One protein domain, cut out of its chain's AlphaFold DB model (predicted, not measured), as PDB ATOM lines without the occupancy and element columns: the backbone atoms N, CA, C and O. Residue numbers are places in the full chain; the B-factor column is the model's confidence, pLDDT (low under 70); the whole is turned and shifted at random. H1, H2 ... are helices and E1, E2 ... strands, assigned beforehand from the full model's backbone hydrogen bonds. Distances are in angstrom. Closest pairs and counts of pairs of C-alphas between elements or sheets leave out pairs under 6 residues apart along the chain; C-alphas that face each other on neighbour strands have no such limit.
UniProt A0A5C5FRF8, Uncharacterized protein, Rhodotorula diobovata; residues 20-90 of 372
ATOM      1  N   TRP A  20     -24.582  -8.730  56.778       43.94
ATOM      2  CA  TRP A  20     -24.817  -9.846  55.854       43.94
ATOM      3  C   TRP A  20     -24.834  -9.399  54.389       43.94
ATOM      4  O   TRP A  20     -24.279 -10.071  53.519       43.94
ATOM      5  N   HIS A  21     -25.391  -8.216  54.111       52.09
ATOM      6  CA  HIS A  21     -25.398  -7.633  52.766       52.09
ATOM      7  C   HIS A  21     -24.001  -7.267  52.246       52.09
ATOM      8  O   HIS A  21     -23.835  -7.060  51.045       52.09
ATOM      9  N   ARG A  22     -22.996  -7.175  53.127       55.19
ATOM     10  CA  ARG A  22     -21.679  -6.608  52.802       55.19
ATOM     11  C   ARG A  22     -20.566  -7.643  52.713       55.19
ATOM     12  O   ARG A  22     -19.590  -7.402  52.006       55.19
ATOM     13  N   GLU A  23     -20.717  -8.781  53.383       60.84
ATOM     14  CA  GLU A  23     -19.713  -9.856  53.393       60.84
ATOM     15  C   GLU A  23     -20.117 -11.074  52.544       60.84
ATOM     16  O   GLU A  23     -19.271 -11.898  52.196       60.84
ATOM     17  N   GLY A  24     -21.390 -11.163  52.144       65.44
ATOM     18  CA  GLY A  24     -21.897 -12.235  51.293       65.44
ATOM     19  C   GLY A  24     -21.432 -12.170  49.827       65.44
ATOM     20  O   GLY A  24     -20.807 -11.199  49.389       65.44
ATOM     21  N   PRO A  25     -21.728 -13.216  49.035       71.44
ATOM     22  CA  PRO A  25     -21.595 -13.181  47.585       71.44
ATOM     23  C   PRO A  25     -22.612 -12.212  46.978       71.44
ATOM     24  O   PRO A  25     -23.754 -12.107  47.423       71.44
ATOM     25  N   VAL A  26     -22.206 -11.505  45.932       78.50
ATOM     26  CA  VAL A  26     -23.015 -10.434  45.351       78.50
ATOM     27  C   VAL A  26     -22.935 -10.440  43.835       78.50
ATOM     28  O   VAL A  26     -21.972 -10.967  43.279       78.50
ATOM     29  N   ARG A  27     -23.913  -9.846  43.148       81.44
ATOM     30  CA  ARG A  27     -23.811  -9.537  41.715       81.44
ATOM     31  C   ARG A  27     -23.512  -8.056  41.560       81.44
ATOM     32  O   ARG A  27     -24.275  -7.223  42.037       81.44
ATOM     33  N   LEU A  28     -22.406  -7.757  40.896       82.31
ATOM     34  CA  LEU A  28     -21.986  -6.413  40.542       82.31
ATOM     35  C   LEU A  28     -22.219  -6.206  39.042       82.31
ATOM     36  O   LEU A  28     -21.830  -7.058  38.240       82.31
ATOM     37  N   LEU A  29     -22.860  -5.108  38.658       80.62
ATOM     38  CA  LEU A  29     -22.966  -4.704  37.260       80.62
ATOM     39  C   LEU A  29     -21.606  -4.147  36.824       80.62
ATOM     40  O   LEU A  29     -21.135  -3.188  37.421       80.62
ATOM     41  N   GLN A  30     -20.969  -4.778  35.837       81.38
ATOM     42  CA  GLN A  30     -19.663  -4.380  35.297       81.38
ATOM     43  C   GLN A  30     -19.697  -4.425  33.774       81.38
ATOM     44  O   GLN A  30     -19.987  -5.477  33.195       81.38
ATOM     45  N   GLY A  31     -19.418  -3.300  33.111       81.50
ATOM     46  CA  GLY A  31     -19.462  -3.217  31.643       81.50
ATOM     47  C   GLY A  31     -20.801  -3.669  31.032       81.50
ATOM     48  O   GLY A  31     -20.822  -4.289  29.972       81.50
ATOM     49  N   GLY A  32     -21.916  -3.436  31.736       84.19
ATOM     50  CA  GLY A  32     -23.259  -3.864  31.320       84.19
ATOM     51  C   GLY A  32     -23.598  -5.336  31.595       84.19
ATOM     52  O   GLY A  32     -24.671  -5.789  31.209       84.19
ATOM     53  N   GLN A  33     -22.723  -6.091  32.267       85.62
ATOM     54  CA  GLN A  33     -22.932  -7.503  32.602       85.62
ATOM     55  C   GLN A  33     -22.920  -7.728  34.120       85.62
ATOM     56  O   GLN A  33     -22.069  -7.200  34.831       85.62
ATOM     57  N   TRP A  34     -23.842  -8.547  34.631       85.38
ATOM     58  CA  TRP A  34     -23.904  -8.892  36.057       85.38
ATOM     59  C   TRP A  34     -22.889  -9.985  36.407       85.38
ATOM     60  O   TRP A  34     -23.120 -11.165  36.129       85.38
ATOM     61  N   LYS A  35     -21.793  -9.618  37.078       83.06
ATOM     62  CA  LYS A  35     -20.734 -10.539  37.514       83.06
ATOM     63  C   LYS A  35     -20.832 -10.843  39.004       83.06
ATOM     64  O   LYS A  35     -21.076  -9.958  39.819       83.06
ATOM     65  N   ARG A  36     -20.635 -12.108  39.384       83.69
ATOM     66  CA  ARG A  36     -20.615 -12.514  40.795       83.69
ATOM     67  C   ARG A  36     -19.273 -12.143  41.428       83.69
ATOM     68  O   ARG A  36     -18.234 -12.533  40.908       83.69
ATOM     69  N   LYS A  37     -19.294 -11.436  42.557       78.50
ATOM     70  CA  LYS A  37     -18.104 -11.064  43.332       78.50
ATOM     71  C   LYS A  37     -18.338 -11.356  44.813       78.50
ATOM     72  O   LYS A  37     -19.446 -11.184  45.307       78.50
ATOM     73  N   ASN A  38     -17.305 -11.810  45.514       76.75
ATOM     74  CA  ASN A  38     -17.346 -12.030  46.961       76.75
ATOM     75  C   ASN A  38     -16.602 -10.873  47.636       76.75
ATOM     76  O   ASN A  38     -15.497 -10.550  47.200       76.75
ATOM     77  N   GLY A  39     -17.190 -10.245  48.655       69.94
ATOM     78  CA  GLY A  39     -16.543  -9.142  49.384       69.94
ATOM     79  C   GLY A  39     -16.125  -7.956  48.495       69.94
ATOM     80  O   GLY A  39     -14.950  -7.590  48.454       69.94
ATOM     81  N   PRO A  40     -17.046  -7.366  47.728       67.62
ATOM     82  CA  PRO A  40     -16.756  -6.244  46.845       67.62
ATOM     83  C   PRO A  40     -16.303  -5.014  47.647       67.62
ATOM     84  O   PRO A  40     -17.014  -4.482  48.495       67.62
ATOM     85  N   THR A  41     -15.100  -4.528  47.356       69.50
ATOM     86  CA  THR A  41     -14.582  -3.297  47.950       69.50
ATOM     87  C   THR A  41     -14.818  -2.129  47.008       69.50
ATOM     88  O   THR A  41     -14.389  -2.153  45.854       69.50
ATOM     89  N   ALA A  42     -15.473  -1.092  47.512       66.75
ATOM     90  CA  ALA A  42     -15.503   0.210  46.867       66.75
ATOM     91  C   ALA A  42     -14.359   1.069  47.419       66.75
ATOM     92  O   ALA A  42     -14.125   1.078  48.629       66.75
ATOM     93  N   CYS A  43     -13.704   1.814  46.527       69.12
ATOM     94  CA  CYS A  43     -12.633   2.759  46.823       69.12
ATOM     95  C   CYS A  43     -11.338   2.082  47.330       69.12
ATOM     96  O   CYS A  43     -11.207   1.759  48.507       69.12
ATOM     97  N   GLU A  44     -10.308   1.963  46.485       57.44
ATOM     98  CA  GLU A  44      -8.981   1.431  46.876       57.44
ATOM     99  C   GLU A  44      -8.191   2.324  47.855       57.44
ATOM    100  O   GLU A  44      -7.056   2.019  48.232       57.44
ATOM    101  N   LEU A  45      -8.768   3.443  48.302       55.69
ATOM    102  CA  LEU A  45      -8.195   4.267  49.360       55.69
ATOM    103  C   LEU A  45      -8.154   3.441  50.655       55.69
ATOM    104  O   LEU A  45      -9.116   3.405  51.414       55.69
ATOM    105  N   LYS A  46      -6.993   2.809  50.879       49.66
ATOM    106  CA  LYS A  46      -6.547   1.851  51.919       49.66
ATOM    107  C   LYS A  46      -6.893   2.150  53.392       49.66
ATOM    108  O   LYS A  46      -6.351   1.521  54.297       49.66
ATOM    109  N   ARG A  47      -7.763   3.106  53.698       48.53
ATOM    110  CA  ARG A  47      -8.196   3.436  55.056       48.53
ATOM    111  C   ARG A  47      -9.705   3.322  55.138       48.53
ATOM    112  O   ARG A  47     -10.342   4.293  54.782       48.53
ATOM    113  N   ARG A  48     -10.214   2.173  55.616       47.00
ATOM    114  CA  ARG A  48     -11.485   1.873  56.340       47.00
ATOM    115  C   ARG A  48     -12.732   2.764  56.134       47.00
ATOM    116  O   ARG A  48     -13.659   2.706  56.935       47.00
ATOM    117  N   VAL A  49     -12.797   3.591  55.105       44.44
ATOM    118  CA  VAL A  49     -13.954   4.408  54.786       44.44
ATOM    119  C   VAL A  49     -14.852   3.479  54.002       44.44
ATOM    120  O   VAL A  49     -14.679   3.290  52.804       44.44
ATOM    121  N   ARG A  50     -15.753   2.818  54.733       54.34
ATOM    122  CA  ARG A  50     -16.831   2.014  54.169       54.34
ATOM    123  C   ARG A  50     -17.606   2.925  53.218       54.34
ATOM    124  O   ARG A  50     -18.346   3.798  53.663       54.34
ATOM    125  N   CYS A  51     -17.358   2.779  51.923       54.44
ATOM    126  CA  CYS A  51     -18.028   3.540  50.887       54.44
ATOM    127  C   CYS A  51     -19.507   3.112  50.892       54.44
ATOM    128  O   CYS A  51     -19.858   2.052  50.389       54.44
ATOM    129  N   SER A  52     -20.365   3.915  51.534       54.84
ATOM    130  CA  SER A  52     -21.815   3.681  51.667       54.84
ATOM    131  C   SER A  52     -22.538   3.583  50.322       54.84
ATOM    132  O   SER A  52     -23.621   3.016  50.261       54.84
ATOM    133  N   GLY A  53     -21.916   4.074  49.246       54.31
ATOM    134  CA  GLY A  53     -22.430   3.998  47.876       54.31
ATOM    135  C   GLY A  53     -22.422   2.598  47.263       54.31
ATOM    136  O   GLY A  53     -22.815   2.438  46.115       54.31
ATOM    137  N   PHE A  54     -21.984   1.576  48.002       56.12
ATOM    138  CA  PHE A  54     -21.940   0.218  47.484       56.12
ATOM    139  C   PHE A  54     -23.333  -0.346  47.132       56.12
ATOM    140  O   PHE A  54     -23.471  -1.061  46.146       56.12
ATOM    141  N   GLU A  55     -24.375   0.041  47.871       57.88
ATOM    142  CA  GLU A  55     -25.764  -0.365  47.591       57.88
ATOM    143  C   GLU A  55     -26.403   0.446  46.451       57.88
ATOM    144  O   GLU A  55     -27.254  -0.061  45.723       57.88
ATOM    145  N   THR A  56     -25.982   1.698  46.261       58.84
ATOM    146  CA  THR A  56     -26.625   2.650  45.340       58.84
ATOM    147  C   THR A  56     -25.849   2.889  44.049       58.84
ATOM    148  O   THR A  56     -26.282   3.716  43.251       58.84
ATOM    149  N   GLY A  57     -24.681   2.248  43.889       63.16
ATOM    150  CA  GLY A  57     -23.719   2.449  42.794       63.16
ATOM    151  C   GLY A  57     -23.307   3.889  42.533       63.16
ATOM    152  O   GLY A  57     -22.738   4.199  41.490       63.16
ATOM    153  N   ALA A  58     -23.576   4.774  43.489       71.81
ATOM    154  CA  ALA A  58     -23.101   6.137  43.474       71.81
ATOM    155  C   ALA A  58     -21.646   6.188  43.968       71.81
ATOM    156  O   ALA A  58     -21.239   5.372  44.811       71.81
ATOM    157  N   PRO A  59     -20.857   7.181  43.526       76.62
ATOM    158  CA  PRO A  59     -19.579   7.477  44.153       76.62
ATOM    159  C   PRO A  59     -19.790   7.714  45.653       76.62
ATOM    160  O   PRO A  59     -20.755   8.347  46.080       76.62
ATOM    161  N   CYS A  60     -18.894   7.198  46.495       79.31
ATOM    162  CA  CYS A  60     -19.045   7.410  47.931       79.31
ATOM    163  C   CYS A  60     -18.882   8.893  48.296       79.31
ATOM    164  O   CYS A  60     -18.114   9.615  47.658       79.31
ATOM    165  N   GLU A  61     -19.481   9.329  49.408       78.75
ATOM    166  CA  GLU A  61     -19.346  10.712  49.894       78.75
ATOM    167  C   GLU A  61     -17.887  11.167  50.056       78.75
ATOM    168  O   GLU A  61     -17.573  12.352  49.964       78.75
ATOM    169  N   SER A  62     -16.959  10.247  50.319       80.25
ATOM    170  CA  SER A  62     -15.542  10.595  50.447       80.25
ATOM    171  C   SER A  62     -14.854  10.824  49.102       80.25
ATOM    172  O   SER A  62     -13.969  11.673  49.039       80.25
ATOM    173  N   CYS A  63     -15.268  10.125  48.044       83.12
ATOM    174  CA  CYS A  63     -14.835  10.379  46.672       83.12
ATOM    175  C   CYS A  63     -15.461  11.677  46.154       83.12
ATOM    176  O   CYS A  63     -14.727  12.538  45.674       83.12
ATOM    177  N   ILE A  64     -16.766  11.879  46.391       84.75
ATOM    178  CA  ILE A  64     -17.486  13.117  46.055       84.75
ATOM    179  C   ILE A  64     -16.800  14.328  46.699       84.75
ATOM    180  O   ILE A  64     -16.396  15.257  46.008       84.75
ATOM    181  N   ARG A  65     -16.559  14.301  48.020       85.44
ATOM    182  CA  ARG A  65     -15.901  15.412  48.740       85.44
ATOM    183  C   ARG A  65     -14.483  15.712  48.260       85.44
ATOM    184  O   ARG A  65     -13.999  16.819  48.468       85.44
ATOM    185  N   ARG A  66     -13.796  14.726  47.684       86.06
ATOM    186  CA  ARG A  66     -12.437  14.886  47.149       86.06
ATOM    187  C   ARG A  66     -12.426  15.275  45.673       86.06
ATOM    188  O   ARG A  66     -11.339  15.499  45.153       86.06
ATOM    189  N   GLY A  67     -13.583  15.311  45.006       87.88
ATOM    190  CA  GLY A  67     -13.654  15.416  43.549       87.88
ATOM    191  C   GLY A  67     -12.898  14.282  42.852       87.88
ATOM    192  O   GLY A  67     -12.325  14.486  41.788       87.88
ATOM    193  N   ALA A  68     -12.815  13.110  43.489       87.06
ATOM    194  CA  ALA A  68     -12.056  11.969  42.998       87.06
ATOM    195  C   ALA A  68     -12.994  10.915  42.412       87.06
ATOM    196  O   ALA A  68     -14.105  10.716  42.905       87.06
ATOM    197  N   HIS A  69     -12.511  10.190  41.406       87.44
ATOM    198  CA  HIS A  69     -13.228   9.039  40.877       87.44
ATOM    199  C   HIS A  69     -13.363   7.936  41.938       87.44
ATOM    200  O   HIS A  69     -12.446   7.670  42.720       87.44
ATOM    201  N   CYS A  70     -14.531   7.302  41.978       84.44
ATOM    202  CA  CYS A  70     -14.828   6.181  42.855       84.44
ATOM    203  C   CYS A  70     -14.725   4.885  42.054       84.44
ATOM    204  O   CYS A  70     -15.494   4.680  41.121       84.44
ATOM    205  N   VAL A  71     -13.789   4.008  42.412       84.12
ATOM    206  CA  VAL A  71     -13.634   2.699  41.760       84.12
ATOM    207  C   VAL A  71     -14.434   1.660  42.540       84.12
ATOM    208  O   VAL A  71     -14.231   1.510  43.749       84.12
ATOM    209  N   ILE A  72     -15.354   0.967  41.869       79.50
ATOM    210  CA  ILE A  72     -16.157  -0.121  42.439       79.50
ATOM    211  C   ILE A  72     -15.987  -1.340  41.535       79.50
ATOM    212  O   ILE A  72     -16.505  -1.396  40.422       79.50
ATOM    213  N   GLY A  73     -15.240  -2.332  42.014       80.06
ATOM    214  CA  GLY A  73     -14.825  -3.442  41.166       80.06
ATOM    215  C   GLY A  73     -13.880  -2.981  40.060       80.06
ATOM    216  O   GLY A  73     -12.765  -2.582  40.364       80.06
ATOM    217  N   ASP A  74     -14.348  -3.048  38.819       82.38
ATOM    218  CA  ASP A  74     -13.589  -2.693  37.607       82.38
ATOM    219  C   ASP A  74     -14.132  -1.397  36.978       82.38
ATOM    220  O   ASP A  74     -13.527  -0.840  36.064       82.38
ATOM    221  N   ASP A  75     -15.268  -0.903  37.480       82.38
ATOM    222  CA  ASP A  75     -15.923   0.288  36.965       82.38
ATOM    223  C   ASP A  75     -15.469   1.521  37.751       82.38
ATOM    224  O   ASP A  75     -15.266   1.489  38.972       82.38
ATOM    225  N   THR A  76     -15.330   2.634  37.034       87.25
ATOM    226  CA  THR A  76     -14.893   3.916  37.586       87.25
ATOM    227  C   THR A  76     -16.011   4.939  37.459       87.25
ATOM    228  O   THR A  76     -16.417   5.299  36.357       87.25
ATOM    229  N   TYR A  77     -16.483   5.439  38.596       85.56
ATOM    230  CA  TYR A  77     -17.589   6.386  38.683       85.56
ATOM    231  C   TYR A  77     -17.047   7.804  38.911       85.56
ATOM    232  O   TYR A  77     -16.250   8.012  39.835       85.56
ATOM    233  N   PRO A  78     -17.424   8.801  38.089       88.75
ATOM    234  CA  PRO A  78     -17.098  10.200  38.357       88.75
ATOM    235  C   PRO A  78     -17.804  10.702  39.627       88.75
ATOM    236  O   PRO A  78     -18.835  10.145  40.002       88.75
ATOM    237  N   PRO A  79     -17.275  11.744  40.295       86.56
ATOM    238  CA  PRO A  79     -17.856  12.277  41.532       86.56
ATOM    239  C   PRO A  79     -19.291  12.798  41.355       86.56
ATOM    240  O   PRO A  79     -20.049  12.789  42.317       86.56
ATOM    241  N   ASP A  80     -19.671  13.179  40.133       87.12
ATOM    242  CA  ASP A  80     -21.000  13.706  39.805       87.12
ATOM    243  C   ASP A  80     -21.958  12.635  39.244       87.12
ATOM    244  O   ASP A  80     -23.043  12.961  38.762       87.12
ATOM    245  N   ALA A  81     -21.569  11.353  39.260       84.12
ATOM    246  CA  ALA A  81     -22.438  10.278  38.786       84.12
ATOM    247  C   ALA A  81     -23.698  10.155  39.655       84.12
ATOM    248  O   ALA A  81     -23.629  10.111  40.887       84.12
ATOM    249  N   SER A  82     -24.850  10.048  38.995       78.56
ATOM    250  CA  SER A  82     -26.116   9.732  39.647       78.56
ATOM    251  C   SER A  82     -26.099   8.312  40.221       78.56
ATOM    252  O   SER A  82     -25.410   7.420  39.721       78.56
ATOM    253  N   SER A  83     -26.871   8.090  41.288       72.81
ATOM    254  CA  SER A  83     -27.026   6.762  41.883       72.81
ATOM    255  C   SER A  83     -27.671   5.805  40.884       72.81
ATOM    256  O   SER A  83     -28.799   6.037  40.447       72.81
ATOM    257  N   THR A  84     -26.975   4.727  40.551       72.50
ATOM    258  CA  THR A  84     -27.485   3.637  39.718       72.50
ATOM    259  C   THR A  84     -27.293   2.334  40.473       72.50
ATOM    260  O   THR A  84     -26.244   2.102  41.054       72.50
ATOM    261  N   THR A  85     -28.297   1.462  40.513       69.69
ATOM    262  CA  THR A  85     -28.172   0.196  41.245       69.69
ATOM    263  C   THR A  85     -27.151  -0.709  40.553       69.69
ATOM    264  O   THR A  85     -27.466  -1.375  39.571       69.69
ATOM    265  N   VAL A  86     -25.920  -0.746  41.062       72.62
ATOM    266  CA  VAL A  86     -24.827  -1.585  40.525       72.62
ATOM    267  C   VAL A  86     -24.705  -2.914  41.258       72.62
ATOM    268  O   VAL A  86     -23.818  -3.708  40.960       72.62
ATOM    269  N   PHE A  87     -25.575  -3.153  42.237       73.38
ATOM    270  CA  PHE A  87     -25.423  -4.196  43.231       73.38
ATOM    271  C   PHE A  87     -26.723  -4.960  43.472       73.38
ATOM    272  O   PHE A  87     -27.761  -4.356  43.731       73.38
ATOM    273  N   ILE A  88     -26.647  -6.291  43.463       78.50
ATOM    274  CA  ILE A  88     -27.725  -7.169  43.928       78.50
ATOM    275  C   ILE A  88     -27.122  -8.186  44.906       78.50
ATOM    276  O   ILE A  88     -26.260  -8.977  44.495       78.50
ATOM    277  N   PRO A  89     -27.545  -8.206  46.185       74.88
ATOM    278  CA  PRO A  89     -27.081  -9.217  47.124       74.88
ATOM    279  C   PRO A  89     -27.560 -10.595  46.657       74.88
ATOM    280  O   PRO A  89     -28.736 -10.775  46.336       74.88
ATOM    281  N   ILE A  90     -26.657 -11.579  46.607       77.81
ATOM    282  CA  ILE A  90     -27.058 -12.965  46.363       77.81
ATOM    283  C   ILE A  90     -27.438 -13.529  47.720       77.81
ATOM    284  O   ILE A  90     -26.578 -13.953  48.494       77.81
TER     285      ILE A  90
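Overview. This is residues 20 to 90 of the 372 residues of an uncharacterized protein of Rhodotorula diobovata (UniProt A0A5C5FRF8). Two small strand parts make up this domain: at one end of its longest axis a three-stranded sheet, built from the hairpin of E1 and E2 with E5 beside E1, and toward the other end the short hairpin of E3 and E4 with the short helix H2 near it. A long loop, residues 39 to 60, joins the two parts, and H1 is a single turn at the sheet's margin. The printed part has 71 residues with two named helices and five named strands in the order H1 E1 E2 H2 E3 E4 E5, under half of the residues being in them; the class is mixed. Both sheets, E2 - E1 - E5 and E3 - E4, are antiparallel, and the whole is compact, with a radius of gyration of the C-alphas of 11.2 A and spans of 31 by 26 by 16 A.

Arrangement. Start at H1, residues 20 to 23, which only grazes the sheet of E2, residues 33 to 38, E1, residues 25 to 30, and E5, residues 87 to 89. In the hairpin of E1 and E2, look at N 28 and O 35, within hydrogen-bond range at 2.8 A; between the antiparallel neighbours E1 and E5, N 27 and O 88 are within hydrogen-bond range at 2.8 A. Beyond the long link, H2, residues 61 to 66, is not on that sheet; its closest C-alpha pair with E3, residues 70 to 72, is Cys 63 and Cys 70, 5.7 A. E3 forms a hairpin with E4, residues 75 to 77, where N 70 and O 77 are 2.8 A apart. In H2 every O i to N i+4 pair is within hydrogen-bond range; H1 is too short for such a pair, and its one O i to N i+3 pair is not within range.

Along the chain. Find C-alpha 20 at (-24.817, -9.846, 55.854), where H1 begins. E1 covers 15.2 A and E2 16.1 A; H2 covers 8.5 A. E5 ends at C-alpha 89, (-27.081, -9.217, 47.124).

Size, cuts and confidence. The C-alphas farthest apart, Gly 67 and Ile 90, are 31.5 A apart. The printed part has no cut, and E2 to H2 is the long link. The model's pLDDT is under 70 at residues 20 to 24, 39 to 57 and 85.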